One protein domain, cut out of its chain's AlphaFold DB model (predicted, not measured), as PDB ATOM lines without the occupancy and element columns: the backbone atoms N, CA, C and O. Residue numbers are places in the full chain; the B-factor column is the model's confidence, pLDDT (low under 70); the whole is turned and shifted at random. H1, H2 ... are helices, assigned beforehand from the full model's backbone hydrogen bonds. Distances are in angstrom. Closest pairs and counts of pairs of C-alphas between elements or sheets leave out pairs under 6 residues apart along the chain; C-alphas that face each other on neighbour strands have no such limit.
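AT A GLANCE: This is residues 203 to 229 and 301 to 349 of the 702 residues of an uncharacterized protein of Ancylostoma duodenale (UniProt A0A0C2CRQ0). Helices spread out from a meeting place where the second half of H1, the last turns of H3 and the first half of H5 come together. H2 and H3 run side by side away from it as a pair, the far part of H5 points away from that pair, and the short H4 folds back with H5 as a small hairpin at the other end. The printed part has 76 residues, with five named helices in the order H1, H2, H3, H4, H5 and no named strand; the class is all helix. It is compact, with a radius of gyration of the C-alphas of 12.6 A, and spans 39 by 31 by 19 A.

IN THESE COORDINATES: H1 is residues 203 to 216, 19.8 A from first to last C-alpha, and begins at C-alpha 203 at (240.740, 164.918, 203.759). H2 is residues 219 to 229, 15.0 A long. After the cut, H3 is residues 301 to 318, 25.7 A long, with C-alpha 301 at (223.956, 146.475, 208.459). H4 is residues 320 to 326, 10.0 A long. H5 is residues 332 to 349, 25.4 A long, and ends at C-alpha 349 at (240.446, 147.485, 232.816).

HOW THE PARTS SIT: H3 and H5 are the hubs, touching three helices each. They touch each other through residues 317 to 318 of H3 and 337 to 341 of H5 alone; the closest C-alphas, of Ile 317 and Arg 337, are 6.0 A apart, and the tilt is steep, 57 degrees, opposite ways. H1 touches H3 with residues 207 to 212 alone, about perpendicular at 82 degrees, and the closest C-alphas, of Phe 208 and Leu 316, are 5.3 A apart. H1 touches H5 with residues 212 to 216 alone, at a steep tilt of 65 degrees, the same way; the closest C-alphas, of His 212 and Arg 336, are 7.1 A apart. H2 touches H3 at a shallow tilt of 34 degrees, only just short of steep, opposite ways, with the C-alphas of Leu 223 and Val 306 closest at 6.2 A. H4 and H5 form a helical hairpin at a shallow tilt of 22 degrees, the closest C-alphas being those of Thr 323 and Ala 334, 6.5 A apart. H2 is apart from H4 and H5. In H1, H2, H3, H4 and H5 every O i to N i+4 pair is within hydrogen-bond range.

THE WHOLE: The two C-alphas farthest apart are those of Glu 301 and Thr 328, at 39.3 A. Residues 230 to 300 are cut out, and C-alphas 229 and 301 are 13.6 A apart across the cut. The links H1 to H2, H3 to H4 and H4 to H5 are tight. The mean pLDDT of the printed part is 70.4; 33 residues are under 70, among them 203 to 207, 222 to 229, 301 to 310 and 346 to 349.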
ATOM      1  N   CYS A 203     241.777 165.845 203.308       52.91
ATOM      2  CA  CYS A 203     240.740 164.918 203.759       52.91
ATOM      3  C   CYS A 203     241.151 164.191 205.050       52.91
ATOM      4  O   CYS A 203     240.348 164.113 205.984       52.91
ATOM      5  N   LEU A 204     242.401 163.731 205.150       63.66
ATOM      6  CA  LEU A 204     242.924 163.050 206.338       63.66
ATOM      7  C   LEU A 204     243.060 163.992 207.549       63.66
ATOM      8  O   LEU A 204     242.646 163.633 208.655       63.66
ATOM      9  N   VAL A 205     243.564 165.217 207.354       65.31
ATOM     10  CA  VAL A 205     243.650 166.247 208.409       65.31
ATOM     11  C   VAL A 205     242.256 166.640 208.913       65.31
ATOM     12  O   VAL A 205     242.026 166.700 210.124       65.31
ATOM     13  N   ASN A 206     241.297 166.856 208.010       63.78
ATOM     14  CA  ASN A 206     239.930 167.210 208.391       63.78
ATOM     15  C   ASN A 206     239.207 166.045 209.086       63.78
ATOM     16  O   ASN A 206     238.535 166.269 210.092       63.78
ATOM     17  N   ALA A 207     239.391 164.797 208.640       62.16
ATOM     18  CA  ALA A 207     238.861 163.619 209.332       62.16
ATOM     19  C   ALA A 207     239.414 163.492 210.764       62.16
ATOM     20  O   ALA A 207     238.650 163.278 211.708       62.16
ATOM     21  N   PHE A 208     240.723 163.696 210.948       73.31
ATOM     22  CA  PHE A 208     241.379 163.690 212.259       73.31
ATOM     23  C   PHE A 208     240.807 164.757 213.210       73.31
ATOM     24  O   PHE A 208     240.488 164.454 214.366       73.31
ATOM     25  N   LEU A 209     240.625 165.994 212.735       73.25
ATOM     26  CA  LEU A 209     240.046 167.083 213.532       73.25
ATOM     27  C   LEU A 209     238.560 166.843 213.839       73.25
ATOM     28  O   LEU A 209     238.126 167.015 214.979       73.25
ATOM     29  N   ASN A 210     237.786 166.373 212.859       70.88
ATOM     30  CA  ASN A 210     236.364 166.089 213.037       70.88
ATOM     31  C   ASN A 210     236.130 164.908 214.001       70.88
ATOM     32  O   ASN A 210     235.176 164.955 214.775       70.88
ATOM     33  N   ALA A 211     237.032 163.920 214.079       72.25
ATOM     34  CA  ALA A 211     237.003 162.893 215.130       72.25
ATOM     35  C   ALA A 211     237.217 163.487 216.541       72.25
ATOM     36  O   ALA A 211     236.477 163.162 217.472       72.25
ATOM     37  N   HIS A 212     238.165 164.420 216.702       75.56
ATOM     38  CA  HIS A 212     238.409 165.120 217.974       75.56
ATOM     39  C   HIS A 212     237.277 166.080 218.383       75.56
ATOM     40  O   HIS A 212     237.104 166.355 219.576       75.56
ATOM     41  N   LEU A 213     236.497 166.589 217.425       73.38
ATOM     42  CA  LEU A 213     235.272 167.355 217.680       73.38
ATOM     43  C   LEU A 213     234.089 166.433 218.012       73.38
ATOM     44  O   LEU A 213     233.375 166.690 218.977       73.38
ATOM     45  N   ALA A 214     233.928 165.313 217.303       66.25
ATOM     46  CA  ALA A 214     232.898 164.314 217.586       66.25
ATOM     47  C   ALA A 214     233.057 163.691 218.986       66.25
ATOM     48  O   ALA A 214     232.067 163.520 219.699       66.25
ATOM     49  N   TYR A 215     234.292 163.421 219.431       77.69
ATOM     50  CA  TYR A 215     234.545 162.985 220.808       77.69
ATOM     51  C   TYR A 215     234.183 164.066 221.840       77.69
ATOM     52  O   TYR A 215     233.487 163.774 222.810       77.69
ATOM     53  N   LYS A 216     234.577 165.327 221.598       72.75
ATOM     54  CA  LYS A 216     234.215 166.490 222.435       72.75
ATOM     55  C   LYS A 216     232.692 166.683 222.541       72.75
ATOM     56  O   LYS A 216     232.216 167.141 223.573       72.75
ATOM     57  N   ALA A 217     231.940 166.297 221.508       64.56
ATOM     58  CA  ALA A 217     230.476 166.326 221.457       64.56
ATOM     59  C   ALA A 217     229.781 165.059 222.012       64.56
ATOM     60  O   ALA A 217     228.563 164.939 221.906       64.56
ATOM     61  N   GLY A 218     230.516 164.094 222.581       70.81
ATOM     62  CA  GLY A 218     229.938 162.882 223.181       70.81
ATOM     63  C   GLY A 218     229.535 161.773 222.193       70.81
ATOM     64  O   GLY A 218     228.923 160.775 222.586       70.81
ATOM     65  N   ALA A 219     229.878 161.904 220.905       64.38
ATOM     66  CA  ALA A 219     229.455 160.958 219.868       64.38
ATOM     67  C   ALA A 219     230.033 159.545 220.070       64.38
ATOM     68  O   ALA A 219     229.390 158.559 219.720       64.38
ATOM     69  N   TYR A 220     231.216 159.425 220.682       75.94
ATOM     70  CA  TYR A 220     231.826 158.132 221.018       75.94
ATOM     71  C   TYR A 220     230.955 157.321 221.989       75.94
ATOM     72  O   TYR A 220     230.747 156.124 221.801       75.94
ATOM     73  N   GLN A 221     230.405 157.979 223.011       78.00
ATOM     74  CA  GLN A 221     229.556 157.357 224.021       78.00
ATOM     75  C   GLN A 221     228.176 157.013 223.443       78.00
ATOM     76  O   GLN A 221     227.654 155.933 223.729       78.00
ATOM     77  N   ALA A 222     227.632 157.862 222.564       59.41
ATOM     78  CA  ALA A 222     226.429 157.552 221.789       59.41
ATOM     79  C   ALA A 222     226.630 156.317 220.888       59.41
ATOM     80  O   ALA A 222     225.850 155.372 220.970       59.41
ATOM     81  N   LEU A 223     227.717 156.255 220.108       65.12
ATOM     82  CA  LEU A 223     228.054 155.103 219.261       65.12
ATOM     83  C   LEU A 223     228.303 153.820 220.073       65.12
ATOM     84  O   LEU A 223     227.842 152.750 219.683       65.12
ATOM     85  N   CYS A 224     228.970 153.902 221.231       69.12
ATOM     86  CA  CYS A 224     229.078 152.767 222.155       69.12
ATOM     87  C   CYS A 224     227.707 152.293 222.667       69.12
ATOM     88  O   CYS A 224     227.517 151.095 222.861       69.12
ATOM     89  N   THR A 225     226.760 153.209 222.883       64.12
ATOM     90  CA  THR A 225     225.409 152.891 223.372       64.12
ATOM     91  C   THR A 225     224.550 152.276 222.266       64.12
ATOM     92  O   THR A 225     223.895 151.268 222.507       64.12
ATOM     93  N   LEU A 226     224.633 152.798 221.037       61.91
ATOM     94  CA  LEU A 226     224.026 152.200 219.842       61.91
ATOM     95  C   LEU A 226     224.560 150.784 219.594       61.91
ATOM     96  O   LEU A 226     223.773 149.864 219.406       61.91
ATOM     97  N   LEU A 227     225.878 150.571 219.692       66.31
ATOM     98  CA  LEU A 227     226.461 149.232 219.567       66.31
ATOM     99  C   LEU A 227     225.952 148.275 220.655       66.31
ATOM    100  O   LEU A 227     225.735 147.100 220.381       66.31
ATOM    101  N   MET A 228     225.752 148.759 221.885       63.31
ATOM    102  CA  MET A 228     225.149 147.953 222.947       63.31
ATOM    103  C   MET A 228     223.666 147.660 222.684       63.31
ATOM    104  O   MET A 228     223.241 146.548 222.967       63.31
ATOM    105  N   ALA A 229     222.894 148.590 222.112       60.06
ATOM    106  CA  ALA A 229     221.498 148.355 221.736       60.06
ATOM    107  C   ALA A 229     221.378 147.283 220.634       60.06
ATOM    108  O   ALA A 229     220.678 146.293 220.825       60.06
ATOM    109  N   GLU A 301     223.318 145.321 209.107       58.34
ATOM    110  CA  GLU A 301     223.956 146.475 208.459       58.34
ATOM    111  C   GLU A 301     224.259 147.632 209.431       58.34
ATOM    112  O   GLU A 301     225.341 148.220 209.356       58.34
ATOM    113  N   ALA A 302     223.358 147.920 210.378       55.03
ATOM    114  CA  ALA A 302     223.524 148.991 211.363       55.03
ATOM    115  C   ALA A 302     224.707 148.709 212.301       55.03
ATOM    116  O   ALA A 302     225.572 149.566 212.498       55.03
ATOM    117  N   MET A 303     224.824 147.467 212.781       59.66
ATOM    118  CA  MET A 303     225.962 147.010 213.582       59.66
ATOM    119  C   MET A 303     227.302 147.213 212.854       59.66
ATOM    120  O   MET A 303     228.263 147.675 213.470       59.66
ATOM    121  N   ARG A 304     227.380 146.940 211.539       62.91
ATOM    122  CA  ARG A 304     228.597 147.207 210.745       62.91
ATOM    123  C   ARG A 304     228.912 148.698 210.648       62.91
ATOM    124  O   ARG A 304     230.068 149.074 210.827       62.91
ATOM    125  N   ALA A 305     227.908 149.539 210.392       61.31
ATOM    126  CA  ALA A 305     228.089 150.986 210.294       61.31
ATOM    127  C   ALA A 305     228.595 151.590 211.617       61.31
ATOM    128  O   ALA A 305     229.570 152.343 211.620       61.31
ATOM    129  N   VAL A 306     228.004 151.196 212.751       63.69
ATOM    130  CA  VAL A 306     228.423 151.648 214.088       63.69
ATOM    131  C   VAL A 306     229.836 151.160 214.433       63.69
ATOM    132  O   VAL A 306     230.639 151.940 214.946       63.69
ATOM    133  N   ILE A 307     230.183 149.904 214.117       64.88
ATOM    134  CA  ILE A 307     231.544 149.375 214.323       64.88
ATOM    135  C   ILE A 307     232.570 150.122 213.462       64.88
ATOM    136  O   ILE A 307     233.638 150.461 213.970       64.88
ATOM    137  N   SER A 308     232.253 150.423 212.200       59.84
ATOM    138  CA  SER A 308     233.131 151.196 211.310       59.84
ATOM    139  C   SER A 308     233.366 152.618 211.836       59.84
ATOM    140  O   SER A 308     234.512 153.039 212.006       59.84
ATOM    141  N   ALA A 309     232.298 153.331 212.212       63.00
ATOM    142  CA  ALA A 309     232.397 154.671 212.791       63.00
ATOM    143  C   ALA A 309     233.235 154.691 214.086       63.00
ATOM    144  O   ALA A 309     234.078 155.572 214.267       63.00
ATOM    145  N   LEU A 310     233.058 153.693 214.962       66.50
ATOM    146  CA  LEU A 310     233.881 153.522 216.162       66.50
ATOM    147  C   LEU A 310     235.346 153.214 215.826       66.50
ATOM    148  O   LEU A 310     236.231 153.778 216.463       66.50
ATOM    149  N   TYR A 311     235.613 152.355 214.838       71.50
ATOM    150  CA  TYR A 311     236.970 152.005 214.413       71.50
ATOM    151  C   TYR A 311     237.737 153.233 213.910       71.50
ATOM    152  O   TYR A 311     238.796 153.553 214.451       71.50
ATOM    153  N   HIS A 312     237.177 153.975 212.950       66.94
ATOM    154  CA  HIS A 312     237.828 155.168 212.406       66.94
ATOM    155  C   HIS A 312     238.003 156.267 213.465       66.94
ATOM    156  O   HIS A 312     239.076 156.864 213.546       66.94
ATOM    157  N   MET A 313     237.008 156.498 214.332       71.06
ATOM    158  CA  MET A 313     237.123 157.473 215.426       71.06
ATOM    159  C   MET A 313     238.218 157.088 216.434       71.06
ATOM    160  O   MET A 313     238.995 157.948 216.850       71.06
ATOM    161  N   VAL A 314     238.317 155.804 216.805       75.88
ATOM    162  CA  VAL A 314     239.378 155.302 217.691       75.88
ATOM    163  C   VAL A 314     240.751 155.453 217.044       75.88
ATOM    164  O   VAL A 314     241.669 155.927 217.709       75.88
ATOM    165  N   GLU A 315     240.908 155.079 215.775       77.12
ATOM    166  CA  GLU A 315     242.216 155.077 215.116       77.12
ATOM    167  C   GLU A 315     242.744 156.497 214.863       77.12
ATOM    168  O   GLU A 315     243.901 156.794 215.169       77.12
ATOM    169  N   LEU A 316     241.875 157.412 214.415       75.31
ATOM    170  CA  LEU A 316     242.226 158.819 214.203       75.31
ATOM    171  C   LEU A 316     242.654 159.506 215.509       75.31
ATOM    172  O   LEU A 316     243.676 160.185 215.525       75.31
ATOM    173  N   ILE A 317     241.940 159.296 216.623       79.38
ATOM    174  CA  ILE A 317     242.311 159.882 217.928       79.38
ATOM    175  C   ILE A 317     243.526 159.162 218.549       79.38
ATOM    176  O   ILE A 317     244.288 159.748 219.323       79.38
ATOM    177  N   ARG A 318     243.766 157.889 218.207       78.62
ATOM    178  CA  ARG A 318     244.951 157.143 218.661       78.62
ATOM    179  C   ARG A 318     246.242 157.670 218.032       78.62
ATOM    180  O   ARG A 318     247.258 157.695 218.738       78.62
ATOM    181  N   ASN A 319     246.197 158.091 216.765       76.62
ATOM    182  CA  ASN A 319     247.347 158.525 215.969       76.62
ATOM    183  C   ASN A 319     248.190 159.593 216.698       76.62
ATOM    184  O   ASN A 319     247.735 160.707 216.975       76.62
ATOM    185  N   GLN A 320     249.425 159.225 217.053       76.94
ATOM    186  CA  GLN A 320     250.325 160.094 217.805       76.94
ATOM    187  C   GLN A 320     250.923 161.180 216.918       76.94
ATOM    188  O   GLN A 320     250.834 162.353 217.259       76.94
ATOM    189  N   ASP A 321     251.467 160.791 215.772       74.38
ATOM    190  CA  ASP A 321     252.246 161.644 214.881       74.38
ATOM    191  C   ASP A 321     251.404 162.811 214.345       74.38
ATOM    192  O   ASP A 321     251.869 163.948 214.289       74.38
ATOM    193  N   MET A 322     250.128 162.562 214.022       71.06
ATOM    194  CA  MET A 322     249.174 163.615 213.653       71.06
ATOM    195  C   MET A 322     248.828 164.530 214.832       71.06
ATOM    196  O   MET A 322     248.694 165.739 214.644       71.06
ATOM    197  N   THR A 323     248.748 163.987 216.052       79.19
ATOM    198  CA  THR A 323     248.559 164.802 217.262       79.19
ATOM    199  C   THR A 323     249.776 165.686 217.521       79.19
ATOM    200  O   THR A 323     249.609 166.861 217.814       79.19
ATOM    201  N   GLU A 324     250.997 165.166 217.395       77.50
ATOM    202  CA  GLU A 324     252.227 165.927 217.647       77.50
ATOM    203  C   GLU A 324     252.456 167.018 216.589       77.50
ATOM    204  O   GLU A 324     252.820 168.137 216.948       77.50
ATOM    205  N   LYS A 325     252.140 166.748 215.313       77.25
ATOM    206  CA  LYS A 325     252.117 167.765 214.247       77.25
ATOM    207  C   LYS A 325     251.108 168.885 214.548       77.25
ATOM    208  O   LYS A 325     251.480 170.058 214.590       77.25
ATOM    209  N   LEU A 326     249.838 168.535 214.782       74.81
ATOM    210  CA  LEU A 326     248.731 169.499 214.889       74.81
ATOM    211  C   LEU A 326     248.571 170.133 216.285       74.81
ATOM    212  O   LEU A 326     247.931 171.175 216.410       74.81
ATOM    213  N   SER A 327     249.208 169.589 217.328       71.81
ATOM    214  CA  SER A 327     249.249 170.204 218.668       71.81
ATOM    215  C   SER A 327     250.034 171.525 218.710       71.81
ATOM    216  O   SER A 327     250.059 172.184 219.752       71.81
ATOM    217  N   THR A 328     250.667 171.916 217.601       68.25
ATOM    218  CA  THR A 328     251.232 173.256 217.395       68.25
ATOM    219  C   THR A 328     250.161 174.309 217.065       68.25
ATOM    220  O   THR A 328     250.349 175.471 217.417       68.25
ATOM    221  N   GLU A 329     249.027 173.914 216.465       66.06
ATOM    222  CA  GLU A 329     247.851 174.775 216.252       66.06
ATOM    223  C   GLU A 329     246.893 174.757 217.455       66.06
ATOM    224  O   GLU A 329     246.421 175.814 217.872       66.06
ATOM    225  N   ASP A 330     246.608 173.578 218.028       70.69
ATOM    226  CA  ASP A 330     245.748 173.441 219.215       70.69
ATOM    227  C   ASP A 330     246.360 172.528 220.302       70.69
ATOM    228  O   ASP A 330     246.331 171.299 220.166       70.69
ATOM    229  N   PRO A 331     246.823 173.080 221.443       73.06
ATOM    230  CA  PRO A 331     247.324 172.276 222.558       73.06
ATOM    231  C   PRO A 331     246.229 171.447 223.256       73.06
ATOM    232  O   PRO A 331     246.547 170.521 224.008       73.06
ATOM    233  N   SER A 332     244.939 171.723 223.021       77.00
ATOM    234  CA  SER A 332     243.850 170.915 223.578       77.00
ATOM    235  C   SER A 332     243.736 169.535 222.921       77.00
ATOM    236  O   SER A 332     243.215 168.623 223.561       77.00
ATOM    237  N   LEU A 333     244.263 169.323 221.704       79.75
ATOM    238  CA  LEU A 333     244.287 168.006 221.046       79.75
ATOM    239  C   LEU A 333     245.013 166.957 221.900       79.75
ATOM    240  O   LEU A 333     244.476 165.874 222.140       79.75
ATOM    241  N   ALA A 334     246.188 167.291 222.442       80.81
ATOM    242  CA  ALA A 334     246.946 166.394 223.317       80.81
ATOM    243  C   ALA A 334     246.177 166.054 224.612       80.81
ATOM    244  O   ALA A 334     246.175 164.902 225.066       80.81
ATOM    245  N   ALA A 335     245.452 167.028 225.177       82.81
ATOM    246  CA  ALA A 335     244.582 166.811 226.330       82.81
ATOM    247  C   ALA A 335     243.379 165.914 225.972       82.81
ATOM    248  O   ALA A 335     243.159 164.906 226.646       82.81
ATOM    249  N   ARG A 336     242.672 166.204 224.867       82.50
ATOM    250  CA  ARG A 336     241.551 165.406 224.334       82.50
ATOM    251  C   ARG A 336     241.964 163.950 224.082       82.50
ATOM    252  O   ARG A 336     241.288 163.039 224.557       82.50
ATOM    253  N   ARG A 337     243.111 163.722 223.432       86.00
ATOM    254  CA  ARG A 337     243.686 162.384 223.202       86.00
ATOM    255  C   ARG A 337     244.026 161.661 224.505       86.00
ATOM    256  O   ARG A 337     243.739 160.471 224.628       86.00
ATOM    257  N   SER A 338     244.613 162.340 225.493       83.12
ATOM    258  CA  SER A 338     244.945 161.687 226.771       83.12
ATOM    259  C   SER A 338     243.694 161.291 227.572       83.12
ATOM    260  O   SER A 338     243.661 160.187 228.117       83.12
ATOM    261  N   ALA A 339     242.635 162.113 227.550       84.69
ATOM    262  CA  ALA A 339     241.326 161.781 228.117       84.69
ATOM    263  C   ALA A 339     240.658 160.595 227.393       84.69
ATOM    264  O   ALA A 339     240.259 159.629 228.047       84.69
ATOM    265  N   PHE A 340     240.633 160.601 226.055       85.62
ATOM    266  CA  PHE A 340     240.100 159.500 225.243       85.62
ATOM    267  C   PHE A 340     240.801 158.168 225.539       85.62
ATOM    268  O   PHE A 340     240.161 157.144 225.790       85.62
ATOM    269  N   LEU A 341     242.138 158.182 225.581       84.25
ATOM    270  CA  LEU A 341     242.930 157.000 225.910       84.25
ATOM    271  C   LEU A 341     242.730 156.553 227.367       84.25
ATOM    272  O   LEU A 341     242.821 155.355 227.636       84.25
ATOM    273  N   ALA A 342     242.434 157.460 228.303       81.88
ATOM    274  CA  ALA A 342     242.071 157.101 229.673       81.88
ATOM    275  C   ALA A 342     240.688 156.425 229.746       81.88
ATOM    276  O   ALA A 342     240.574 155.364 230.360       81.88
ATOM    277  N   GLU A 343     239.669 156.959 229.065       81.94
ATOM    278  CA  GLU A 343     238.325 156.361 228.980       81.94
ATOM    279  C   GLU A 343     238.363 154.964 228.335       81.94
ATOM    280  O   GLU A 343     237.799 153.998 228.864       81.94
ATOM    281  N   LEU A 344     239.094 154.829 227.225       77.56
ATOM    282  CA  LEU A 344     239.281 153.564 226.516       77.56
ATOM    283  C   LEU A 344     240.022 152.533 227.389       77.56
ATOM    284  O   LEU A 344     239.591 151.381 227.489       77.56
ATOM    285  N   ARG A 345     241.082 152.942 228.102       74.12
ATOM    286  CA  ARG A 345     241.799 152.077 229.061       74.12
ATOM    287  C   ARG A 345     240.935 151.691 230.265       74.12
ATOM    288  O   ARG A 345     241.003 150.539 230.687       74.12
ATOM    289  N   ALA A 346     240.101 152.591 230.785       66.31
ATOM    290  CA  ALA A 346     239.210 152.306 231.910       66.31
ATOM    291  C   ALA A 346     238.192 151.202 231.570       66.31
ATOM    292  O   ALA A 346     238.020 150.258 232.343       66.31
ATOM    293  N   ARG A 347     237.585 151.247 230.373       55.28
ATOM    294  CA  ARG A 347     236.673 150.186 229.899       55.28
ATOM    295  C   ARG A 347     237.392 148.849 229.655       55.28
ATOM    296  O   ARG A 347     236.823 147.795 229.940       55.28
ATOM    297  N   VAL A 348     238.651 148.866 229.205       48.47
ATOM    298  CA  VAL A 348     239.484 147.649 229.083       48.47
ATOM    299  C   VAL A 348     239.860 147.071 230.456       48.47
ATOM    300  O   VAL A 348     239.831 145.853 230.631       48.47
ATOM    301  N   ALA A 349     240.159 147.916 231.447       39.75
ATOM    302  CA  ALA A 349     240.446 147.485 232.816       39.75
ATOM    303  C   ALA A 349     239.216 146.846 233.485       39.75
ATOM    304  O   ALA A 349     239.326 145.753 234.039       39.75
TER     305      ALA A 349